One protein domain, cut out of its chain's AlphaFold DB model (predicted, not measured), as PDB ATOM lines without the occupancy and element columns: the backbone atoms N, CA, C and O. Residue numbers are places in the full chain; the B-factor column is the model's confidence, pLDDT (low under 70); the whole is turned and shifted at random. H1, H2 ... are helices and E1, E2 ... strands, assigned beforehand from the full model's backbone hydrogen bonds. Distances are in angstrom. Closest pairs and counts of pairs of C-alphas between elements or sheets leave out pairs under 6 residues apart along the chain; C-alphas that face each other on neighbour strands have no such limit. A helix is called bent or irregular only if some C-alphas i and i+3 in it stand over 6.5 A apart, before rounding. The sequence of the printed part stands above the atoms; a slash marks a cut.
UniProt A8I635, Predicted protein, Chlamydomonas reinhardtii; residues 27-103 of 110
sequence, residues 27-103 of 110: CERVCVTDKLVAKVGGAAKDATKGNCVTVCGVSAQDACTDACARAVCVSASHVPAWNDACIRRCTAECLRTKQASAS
ATOM      1  N   CYS A  27      18.861  74.386 277.876       68.94
ATOM      2  CA  CYS A  27      18.659  72.974 277.594       68.94
ATOM      3  C   CYS A  27      19.579  72.136 278.486       68.94
ATOM      4  O   CYS A  27      20.795  72.290 278.430       68.94
ATOM      5  N   GLU A  28      19.007  71.244 279.289       72.25
ATOM      6  CA  GLU A  28      19.751  70.289 280.118       72.25
ATOM      7  C   GLU A  28      19.475  68.869 279.610       72.25
ATOM      8  O   GLU A  28      18.342  68.527 279.255       72.25
ATOM      9  N   ARG A  29      20.511  68.024 279.588       76.25
ATOM     10  CA  ARG A  29      20.350  66.587 279.355       76.25
ATOM     11  C   ARG A  29      20.110  65.895 280.693       76.25
ATOM     12  O   ARG A  29      21.018  65.790 281.512       76.25
ATOM     13  N   VAL A  30      18.901  65.383 280.894       77.50
ATOM     14  CA  VAL A  30      18.519  64.655 282.109       77.50
ATOM     15  C   VAL A  30      18.501  63.164 281.810       77.50
ATOM     16  O   VAL A  30      17.784  62.718 280.917       77.50
ATOM     17  N   CYS A  31      19.283  62.391 282.560       79.06
ATOM     18  CA  CYS A  31      19.384  60.941 282.410       79.06
ATOM     19  C   CYS A  31      18.794  60.203 283.613       79.06
ATOM     20  O   CYS A  31      18.972  60.612 284.763       79.06
ATOM     21  N   VAL A  32      18.159  59.062 283.356       80.31
ATOM     22  CA  VAL A  32      17.708  58.142 284.402       80.31
ATOM     23  C   VAL A  32      18.926  57.466 285.040       80.31
ATOM     24  O   VAL A  32      19.601  56.649 284.408       80.31
ATOM     25  N   THR A  33      19.205  57.805 286.301       78.94
ATOM     26  CA  THR A  33      20.292  57.216 287.107       78.94
ATOM     27  C   THR A  33      19.756  56.190 288.105       78.94
ATOM     28  O   THR A  33      18.602  56.280 288.522       78.94
ATOM     29  N   ASP A  34      20.596  55.259 288.575       72.81
ATOM     30  CA  ASP A  34      20.198  54.283 289.609       72.81
ATOM     31  C   ASP A  34      19.679  54.973 290.878       72.81
ATOM     32  O   ASP A  34      18.743  54.502 291.521       72.81
ATOM     33  N   LYS A  35      20.246  56.140 291.218       73.06
ATOM     34  CA  LYS A  35      19.803  56.953 292.358       73.06
ATOM     35  C   LYS A  35      18.417  57.562 292.139       73.06
ATOM     36  O   LYS A  35      17.661  57.662 293.103       73.06
ATOM     37  N   LEU A  36      18.085  57.956 290.906       71.69
ATOM     38  CA  LEU A  36      16.758  58.464 290.549       71.69
ATOM     39  C   LEU A  36      15.711  57.350 290.654       71.69
ATOM     40  O   LEU A  36      14.685  57.543 291.301       71.69
ATOM     41  N   VAL A  37      16.013  56.174 290.098       72.06
ATOM     42  CA  VAL A  37      15.142  54.989 290.167       72.06
ATOM     43  C   VAL A  37      14.916  54.568 291.624       72.06
ATOM     44  O   VAL A  37      13.778  54.363 292.040       72.06
ATOM     45  N   ALA A  38      15.974  54.532 292.441       71.62
ATOM     46  CA  ALA A  38      15.878  54.181 293.858       71.62
ATOM     47  C   ALA A  38      15.071  55.198 294.691       71.62
ATOM     48  O   ALA A  38      14.338  54.801 295.594       71.62
ATOM     49  N   LYS A  39      15.177  56.504 294.398       71.00
ATOM     50  CA  LYS A  39      14.431  57.565 295.106       71.00
ATOM     51  C   LYS A  39      12.966  57.667 294.701       71.00
ATOM     52  O   LYS A  39      12.135  58.024 295.533       71.00
ATOM     53  N   VAL A  40      12.660  57.401 293.436       65.81
ATOM     54  CA  VAL A  40      11.282  57.354 292.932       65.81
ATOM     55  C   VAL A  40      10.563  56.086 293.409       65.81
ATOM     56  O   VAL A  40       9.340  56.095 293.552       65.81
ATOM     57  N   GLY A  41      11.308  55.024 293.741       65.19
ATOM     58  CA  GLY A  41      10.752  53.756 294.208       65.19
ATOM     59  C   GLY A  41       9.933  53.057 293.118       65.19
ATOM     60  O   GLY A  41       9.969  53.450 291.953       65.19
ATOM     61  N   GLY A  42       9.153  52.033 293.490       56.69
ATOM     62  CA  GLY A  42       8.344  51.202 292.574       56.69
ATOM     63  C   GLY A  42       7.289  51.933 291.722       56.69
ATOM     64  O   GLY A  42       6.496  51.282 291.048       56.69
ATOM     65  N   ALA A  43       7.271  53.265 291.747       54.19
ATOM     66  CA  ALA A  43       6.501  54.113 290.852       54.19
ATOM     67  C   ALA A  43       7.135  54.281 289.458       54.19
ATOM     68  O   ALA A  43       6.432  54.598 288.506       54.19
ATOM     69  N   ALA A  44       8.438  54.029 289.310       59.72
ATOM     70  CA  ALA A  44       9.131  54.012 288.023       59.72
ATOM     71  C   ALA A  44       9.061  52.616 287.388       59.72
ATOM     72  O   ALA A  44      10.082  51.944 287.251       59.72
ATOM     73  N   LYS A  45       7.862  52.144 287.030       55.75
ATOM     74  CA  LYS A  45       7.710  50.801 286.444       55.75
ATOM     75  C   LYS A  45       8.481  50.604 285.127       55.75
ATOM     76  O   LYS A  45       8.811  49.465 284.818       55.75
ATOM     77  N   ASP A  46       8.848  51.685 284.432       56.97
ATOM     78  CA  ASP A  46       9.461  51.632 283.094       56.97
ATOM     79  C   ASP A  46      10.683  52.560 282.917       56.97
ATOM     80  O   ASP A  46      11.175  52.762 281.803       56.97
ATOM     81  N   ALA A  47      11.212  53.146 283.998       62.50
ATOM     82  CA  ALA A  47      12.379  54.024 283.888       62.50
ATOM     83  C   ALA A  47      13.648  53.194 283.620       62.50
ATOM     84  O   ALA A  47      14.264  52.641 284.530       62.50
ATOM     85  N   THR A  48      14.048  53.112 282.349       68.06
ATOM     86  CA  THR A  48      15.259  52.393 281.936       68.06
ATOM     87  C   THR A  48      16.501  53.223 282.248       68.06
ATOM     88  O   THR A  48      16.637  54.358 281.786       68.06
ATOM     89  N   LYS A  49      17.425  52.647 283.025       67.88
ATOM     90  CA  LYS A  49      18.725  53.253 283.339       67.88
ATOM     91  C   LYS A  49      19.450  53.665 282.056       67.88
ATOM     92  O   LYS A  49      19.574  52.871 281.129       67.88
ATOM     93  N   GLY A  50      19.962  54.892 282.031       70.50
ATOM     94  CA  GLY A  50      20.685  55.430 280.879       70.50
ATOM     95  C   GLY A  50      19.795  56.034 279.793       70.50
ATOM     96  O   GLY A  50      20.330  56.620 278.856       70.50
ATOM     97  N   ASN A  51      18.464  55.972 279.923       79.38
ATOM     98  CA  ASN A  51      17.590  56.769 279.070       79.38
ATOM     99  C   ASN A  51      17.758  58.256 279.417       79.38
ATOM    100  O   ASN A  51      17.627  58.636 280.584       79.38
ATOM    101  N   CYS A  52      18.057  59.084 278.418       76.69
ATOM    102  CA  CYS A  52      18.301  60.511 278.590       76.69
ATOM    103  C   CYS A  52      17.374  61.324 277.692       76.69
ATOM    104  O   CYS A  52      17.233  61.027 276.507       76.69
ATOM    105  N   VAL A  53      16.803  62.391 278.238       75.19
ATOM    106  CA  VAL A  53      15.994  63.355 277.492       75.19
ATOM    107  C   VAL A  53      16.637  64.735 277.577       75.19
ATOM    108  O   VAL A  53      17.115  65.147 278.635       75.19
ATOM    109  N   THR A  54      16.682  65.442 276.451       73.88
ATOM    110  CA  THR A  54      17.097  66.848 276.414       73.88
ATOM    111  C   THR A  54      15.855  67.699 276.587       73.88
ATOM    112  O   THR A  54      14.928  67.583 275.784       73.88
ATOM    113  N   VAL A  55      15.831  68.547 277.611       67.56
ATOM    114  CA  VAL A  55      14.687  69.430 277.857       67.56
ATOM    115  C   VAL A  55      15.151  70.865 277.941       67.56
ATOM    116  O   VAL A  55      16.135  71.169 278.610       67.56
ATOM    117  N   CYS A  56      14.434  71.720 277.219       69.12
ATOM    118  CA  CYS A  56      14.706  73.138 277.078       69.12
ATOM    119  C   CYS A  56      13.548  73.929 277.683       69.12
ATOM    120  O   CYS A  56      12.389  73.638 277.389       69.12
ATOM    121  N   GLY A  57      13.853  74.928 278.505       64.31
ATOM    122  CA  GLY A  57      12.848  75.770 279.151       64.31
ATOM    123  C   GLY A  57      13.395  77.144 279.518       64.31
ATOM    124  O   GLY A  57      14.598  77.389 279.419       64.31
ATOM    125  N   VAL A  58      12.491  78.030 279.943       61.84
ATOM    126  CA  VAL A  58      12.772  79.433 280.314       61.84
ATOM    127  C   VAL A  58      13.765  79.526 281.479       61.84
ATOM    128  O   VAL A  58      14.529  80.481 281.588       61.84
ATOM    129  N   SER A  59      13.804  78.480 282.310       70.00
ATOM    130  CA  SER A  59      14.838  78.239 283.303       70.00
ATOM    131  C   SER A  59      15.309  76.784 283.223       70.00
ATOM    132  O   SER A  59      14.540  75.863 282.926       70.00
ATOM    133  N   ALA A  60      16.584  76.546 283.531       69.25
ATOM    134  CA  ALA A  60      17.145  75.197 283.550       69.25
ATOM    135  C   ALA A  60      16.510  74.292 284.629       69.25
ATOM    136  O   ALA A  60      16.626  73.069 284.572       69.25
ATOM    137  N   GLN A  61      15.856  74.885 285.631       76.38
ATOM    138  CA  GLN A  61      15.161  74.171 286.697       76.38
ATOM    139  C   GLN A  61      13.771  73.709 286.271       76.38
ATOM    140  O   GLN A  61      13.421  72.550 286.508       76.38
ATOM    141  N   ASP A  62      13.009  74.583 285.621       77.69
ATOM    142  CA  ASP A  62      11.698  74.241 285.074       77.69
ATOM    143  C   ASP A  62      11.847  73.212 283.953       77.69
ATOM    144  O   ASP A  62      11.120  72.223 283.932       77.69
ATOM    145  N   ALA A  63      12.875  73.358 283.105       78.62
ATOM    146  CA  ALA A  63      13.223  72.371 282.085       78.62
ATOM    147  C   ALA A  63      13.511  70.985 282.693       78.62
ATOM    148  O   ALA A  63      12.969  69.977 282.250       78.62
ATOM    149  N   CYS A  64      14.326  70.923 283.750       81.62
ATOM    150  CA  CYS A  64      14.602  69.673 284.459       81.62
ATOM    151  C   CYS A  64      13.336  69.080 285.103       81.62
ATOM    152  O   CYS A  64      13.116  67.867 285.051       81.62
ATOM    153  N   THR A  65      12.491  69.929 285.693       84.75
ATOM    154  CA  THR A  65      11.260  69.501 286.366       84.75
ATOM    155  C   THR A  65      10.264  68.921 285.363       84.75
ATOM    156  O   THR A  65       9.738  67.837 285.606       84.75
ATOM    157  N   ASP A  66      10.066  69.580 284.217       83.56
ATOM    158  CA  ASP A  66       9.220  69.090 283.122       83.56
ATOM    159  C   ASP A  66       9.753  67.768 282.547       83.56
ATOM    160  O   ASP A  66       9.003  66.802 282.411       83.56
ATOM    161  N   ALA A  67      11.068  67.666 282.320       81.56
ATOM    162  CA  ALA A  67      11.720  66.431 281.876       81.56
ATOM    163  C   ALA A  67      11.413  65.249 282.797       81.56
ATOM    164  O   ALA A  67      10.998  64.175 282.357       81.56
ATOM    165  N   CYS A  68      11.623  65.471 284.094       82.81
ATOM    166  CA  CYS A  68      11.383  64.485 285.129       82.81
ATOM    167  C   CYS A  68       9.896  64.120 285.193       82.81
ATOM    168  O   CYS A  68       9.557  62.938 285.249       82.81
ATOM    169  N   ALA A  69       9.003  65.106 285.087       86.12
ATOM    170  CA  ALA A  69       7.568  64.870 285.094       86.12
ATOM    171  C   ALA A  69       7.101  64.038 283.892       86.12
ATOM    172  O   ALA A  69       6.345  63.084 284.060       86.12
ATOM    173  N   ARG A  70       7.603  64.326 282.689       82.81
ATOM    174  CA  ARG A  70       7.266  63.569 281.474       82.81
ATOM    175  C   ARG A  70       7.828  62.149 281.488       82.81
ATOM    176  O   ARG A  70       7.201  61.253 280.934       82.81
ATOM    177  N   ALA A  71       8.976  61.935 282.126       81.75
ATOM    178  CA  ALA A  71       9.585  60.613 282.247       81.75
ATOM    179  C   ALA A  71       8.966  59.755 283.366       81.75
ATOM    180  O   ALA A  71       8.937  58.533 283.242       81.75
ATOM    181  N   VAL A  72       8.500  60.374 284.458       79.25
ATOM    182  CA  VAL A  72       8.155  59.663 285.706       79.25
ATOM    183  C   VAL A  72       6.704  59.868 286.144       79.25
ATOM    184  O   VAL A  72       6.077  58.945 286.657       79.25
ATOM    185  N   CYS A  73       6.140  61.061 285.959       80.44
ATOM    186  CA  CYS A  73       4.822  61.409 286.498       80.44
ATOM    187  C   CYS A  73       3.651  61.030 285.571       80.44
ATOM    188  O   CYS A  73       2.497  61.143 285.978       80.44
ATOM    189  N   VAL A  74       3.927  60.529 284.360       72.69
ATOM    190  CA  VAL A  74       2.913  60.122 283.362       72.69
ATOM    191  C   VAL A  74       2.233  58.780 283.662       72.69
ATOM    192  O   VAL A  74       1.123  58.537 283.191       72.69
ATOM    193  N   SER A  75       2.849  57.906 284.461       65.06
ATOM    194  CA  SER A  75       2.245  56.635 284.870       65.06
ATOM    195  C   SER A  75       1.302  56.853 286.056       65.06
ATOM    196  O   SER A  75       1.747  57.141 287.170       65.06
ATOM    197  N   ALA A  76      -0.009  56.725 285.816       58.06
ATOM    198  CA  ALA A  76      -1.043  56.860 286.838       58.06
ATOM    199  C   ALA A  76      -0.825  55.837 287.967       58.06
ATOM    200  O   ALA A  76      -1.044  54.637 287.799       58.06
ATOM    201  N   SER A  77      -0.374  56.317 289.125       60.97
ATOM    202  CA  SER A  77      -0.267  55.493 290.328       60.97
ATOM    203  C   SER A  77      -1.622  55.406 291.029       60.97
ATOM    204  O   SER A  77      -2.414  56.341 290.981       60.97
ATOM    205  N   HIS A  78      -1.854  54.318 291.769       60.72
ATOM    206  CA  HIS A  78      -3.050  54.089 292.602       60.72
ATOM    207  C   HIS A  78      -3.212  55.113 293.755       60.72
ATOM    208  O   HIS A  78      -4.095  54.986 294.598       60.72
ATOM    209  N   VAL A  79      -2.316  56.103 293.833       65.44
ATOM    210  CA  VAL A  79      -2.210  57.073 294.919       65.44
ATOM    211  C   VAL A  79      -2.968  58.348 294.527       65.44
ATOM    212  O   VAL A  79      -2.650  58.949 293.495       65.44
ATOM    213  N   PRO A  80      -3.942  58.803 295.334       68.81
ATOM    214  CA  PRO A  80      -4.606  60.080 295.098       68.81
ATOM    215  C   PRO A  80      -3.579  61.222 295.122       68.81
ATOM    216  O   PRO A  80      -2.657  61.220 295.932       68.81
ATOM    217  N   ALA A  81      -3.722  62.184 294.208       76.75
ATOM    218  CA  ALA A  81      -2.773  63.289 294.013       76.75
ATOM    219  C   ALA A  81      -1.319  62.870 293.681       76.75
ATOM    220  O   ALA A  81      -0.388  63.653 293.872       76.75
ATOM    221  N   TRP A  82      -1.115  61.663 293.129       80.50
ATOM    222  CA  TRP A  82       0.197  61.170 292.685       80.50
ATOM    223  C   TRP A  82       0.976  62.182 291.836       80.50
ATOM    224  O   TRP A  82       2.158  62.408 292.092       80.50
ATOM    225  N   ASN A  83       0.315  62.798 290.852       83.25
ATOM    226  CA  ASN A  83       0.964  63.708 289.911       83.25
ATOM    227  C   ASN A  83       1.610  64.908 290.633       83.25
ATOM    228  O   ASN A  83       2.785  65.192 290.423       83.25
ATOM    229  N   ASP A  84       0.893  65.537 291.569       86.31
ATOM    230  CA  ASP A  84       1.396  66.692 292.329       86.31
ATOM    231  C   ASP A  84       2.580  66.300 293.232       86.31
ATOM    232  O   ASP A  84       3.623  66.956 293.254       86.31
ATOM    233  N   ALA A  85       2.469  65.159 293.923       85.19
ATOM    234  CA  ALA A  85       3.545  64.626 294.756       85.19
ATOM    235  C   ALA A  85       4.794  64.249 293.936       85.19
ATOM    236  O   ALA A  85       5.925  64.428 294.399       85.19
ATOM    237  N   CYS A  86       4.599  63.730 292.723       85.56
ATOM    238  CA  CYS A  86       5.668  63.383 291.797       85.56
ATOM    239  C   CYS A  86       6.385  64.638 291.277       85.56
ATOM    240  O   CYS A  86       7.610  64.724 291.385       85.56
ATOM    241  N   ILE A  87       5.633  65.654 290.836       87.75
ATOM    242  CA  ILE A  87       6.186  66.935 290.378       87.75
ATOM    243  C   ILE A  87       7.004  67.597 291.492       87.75
ATOM    244  O   ILE A  87       8.149  67.980 291.259       87.75
ATOM    245  N   ARG A  88       6.502  67.632 292.736       88.50
ATOM    246  CA  ARG A  88       7.257  68.186 293.878       88.50
ATOM    247  C   ARG A  88       8.592  67.478 294.122       88.50
ATOM    248  O   ARG A  88       9.582  68.126 294.464       88.50
ATOM    249  N   ARG A  89       8.646  66.153 293.944       86.50
ATOM    250  CA  ARG A  89       9.900  65.386 294.048       86.50
ATOM    251  C   ARG A  89      10.854  65.695 292.899       86.50
ATOM    252  O   ARG A  89      12.049  65.850 293.152       86.50
ATOM    253  N   CYS A  90      10.336  65.829 291.680       86.00
ATOM    254  CA  CYS A  90      11.113  66.253 290.519       86.00
ATOM    255  C   CYS A  90      11.745  67.633 290.744       86.00
ATOM    256  O   CYS A  90      12.957  67.779 290.601       86.00
ATOM    257  N   THR A  91      10.972  68.615 291.217       85.19
ATOM    258  CA  THR A  91      11.487  69.956 291.529       85.19
ATOM    259  C   THR A  91      12.592  69.911 292.587       85.19
ATOM    260  O   THR A  91      13.641  70.530 292.411       85.19
ATOM    261  N   ALA A  92      12.414  69.141 293.666       85.56
ATOM    262  CA  ALA A  92      13.416  69.014 294.728       85.56
ATOM    263  C   ALA A  92      14.726  68.345 294.256       85.56
ATOM    264  O   ALA A  92      15.816  68.705 294.705       85.56
ATOM    265  N   GLU A  93      14.635  67.366 293.353       83.19
ATOM    266  CA  GLU A  93      15.790  66.700 292.735       83.19
ATOM    267  C   GLU A  93      16.547  67.654 291.795       83.19
ATOM    268  O   GLU A  93      17.774  67.762 291.870       83.19
ATOM    269  N   CYS A  94      15.815  68.434 291.000       81.62
ATOM    270  CA  CYS A  94      16.381  69.454 290.121       81.62
ATOM    271  C   CYS A  94      17.031  70.612 290.901       81.62
ATOM    272  O   CYS A  94      18.131  71.041 290.556       81.62
ATOM    273  N   LEU A  95      16.411  71.078 291.994       81.31
ATOM    274  CA  LEU A  95      16.981  72.077 292.913       81.31
ATOM    275  C   LEU A  95      18.318  71.618 293.500       81.31
ATOM    276  O   LEU A  95      19.310  72.344 293.456       81.31
ATOM    277  N   ARG A  96      18.361  70.389 294.017       77.31
ATOM    278  CA  ARG A  96      19.571  69.825 294.622       77.31
ATOM    279  C   ARG A  96      20.671  69.563 293.597       77.31
ATOM    280  O   ARG A  96      21.842  69.761 293.906       77.31
ATOM    281  N   THR A  97      20.311  69.151 292.382       66.25
ATOM    282  CA  THR A  97      21.286  68.973 291.300       66.25
ATOM    283  C   THR A  97      21.898  70.311 290.902       66.25
ATOM    284  O   THR A  97      23.113  70.387 290.827       66.25
ATOM    285  N   LYS A  98      21.119  71.395 290.779       64.50
ATOM    286  CA  LYS A  98      21.668  72.736 290.496       64.50
ATOM    287  C   LYS A  98      22.632  73.244 291.569       64.50
ATOM    288  O   LYS A  98      23.653  73.832 291.227       64.50
ATOM    289  N   GLN A  99      22.351  72.979 292.843       58.12
ATOM    290  CA  GLN A  99      23.277  73.308 293.936       58.12
ATOM    291  C   GLN A  99      24.590  72.512 293.836       58.12
ATOM    292  O   GLN A  99      25.658  73.051 294.121       58.12
ATOM    293  N   ALA A 100      24.529  71.260 293.372       53.34
ATOM    294  CA  ALA A 100      25.716  70.450 293.100       53.34
ATOM    295  C   ALA A 100      26.464  70.901 291.828       53.34
ATOM    296  O   ALA A 100      27.691  70.949 291.828       53.34
ATOM    297  N   SER A 101      25.748  71.297 290.769       47.12
ATOM    298  CA  SER A 101      26.315  71.837 289.524       47.12
ATOM    299  C   SER A 101      26.994  73.194 289.725       47.12
ATOM    300  O   SER A 101      27.962  73.487 289.039       47.12
ATOM    301  N   ALA A 102      26.545  74.005 290.688       50.12
ATOM    302  CA  ALA A 102      27.222  75.248 291.071       50.12
ATOM    303  C   ALA A 102      28.582  75.010 291.762       50.12
ATOM    304  O   ALA A 102      29.372  75.940 291.891       50.12
ATOM    305  N   SER A 103      28.864  73.773 292.190       39.12
ATOM    306  CA  SER A 103      30.152  73.365 292.769       39.12
ATOM    307  C   SER A 103      31.015  72.535 291.807       39.12
ATOM    308  O   SER A 103      32.134  72.175 292.169       39.12
TER     309      SER A 103
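This is residues 27 to 103 of the 110 residues of the protein "Predicted protein" of Chlamydomonas reinhardtii (UniProt A8I635). A helical hairpin, H2 and H3, has a narrow two-stranded ribbon, E1 and E2, over H2 on the side away from H3, and H2 forms the core between ribbon and H3. The short, irregular H1 lies to one side, near both helices but touching neither, and the long H3 runs along the longest axis. The printed part has 77 residues with three named helices and two named strands, in the order E1, H1, E2, H2, H3; the sheet, E1 - E2, is antiparallel. The class is mostly helix. The whole is compact, with a radius of gyration of the C-alphas of 12.0 A, yet elongated in outline, spanning 37 by 24 by 20 A.

E1, residues 27 to 31, begins at C-alpha 27 (18.659, 72.974, 277.594) and is 13.0 A long. H1, residues 34 to 43, measures 13.8 A; it is irregular, with C-alphas 39 and 42 lying 9.2 A apart. E2, residues 52 to 57, is 16.2 A long. H2, residues 60 to 73, begins at C-alpha 60 (17.145, 75.197, 283.550) and measures 18.7 A. H3, residues 82 to 101, is the longest helix at 28.4 A and ends at C-alpha 101 (26.315, 71.837, 289.524).

E1 and E2 are antiparallel neighbours, with 152 degrees between their directions. The C-alphas of Arg 29 and Thr 54 face each other at 4.4 A; N 28 and O 55, at 3.0 A, and N 53 and O 30, at 2.9 A, are within hydrogen-bond range. The closest C-alphas of E2 and H2 are those of Gly 57 and Ala 63, 4.5 A apart; those of E1 and H2 are Glu 28 and Ala 60, 6.5 A apart. H2 and H3 form a helical hairpin and touch, the closest C-alphas being those of Thr 65 and Thr 91, 5.2 A apart. They run opposite ways at a steep tilt of 41 degrees. H3 is apart from both E1 and E2. H1 and H2 are close but not clearly touching, with the C-alphas of Ala 43 and Val 72 closest at 7.7 A. H1 and H3 are near each other, with 9 pairs of C-alphas within 10 A. In H2 and H3 every O i to N i+4 pair is within hydrogen-bond range; in H1, 4 of 6 are.

The two C-alphas farthest apart are those of His 78 and Ser 103, at 38.4 A. The printed part has no cut. No link is long: E1 to H1 and E2 to H2 are tight, and H1 to E2 and H2 to H3 are short. The mean pLDDT of the printed part is 72.5; it is under 70 at 29 residues, among them residues 40 to 49, 75 to 80 and 97 to 103.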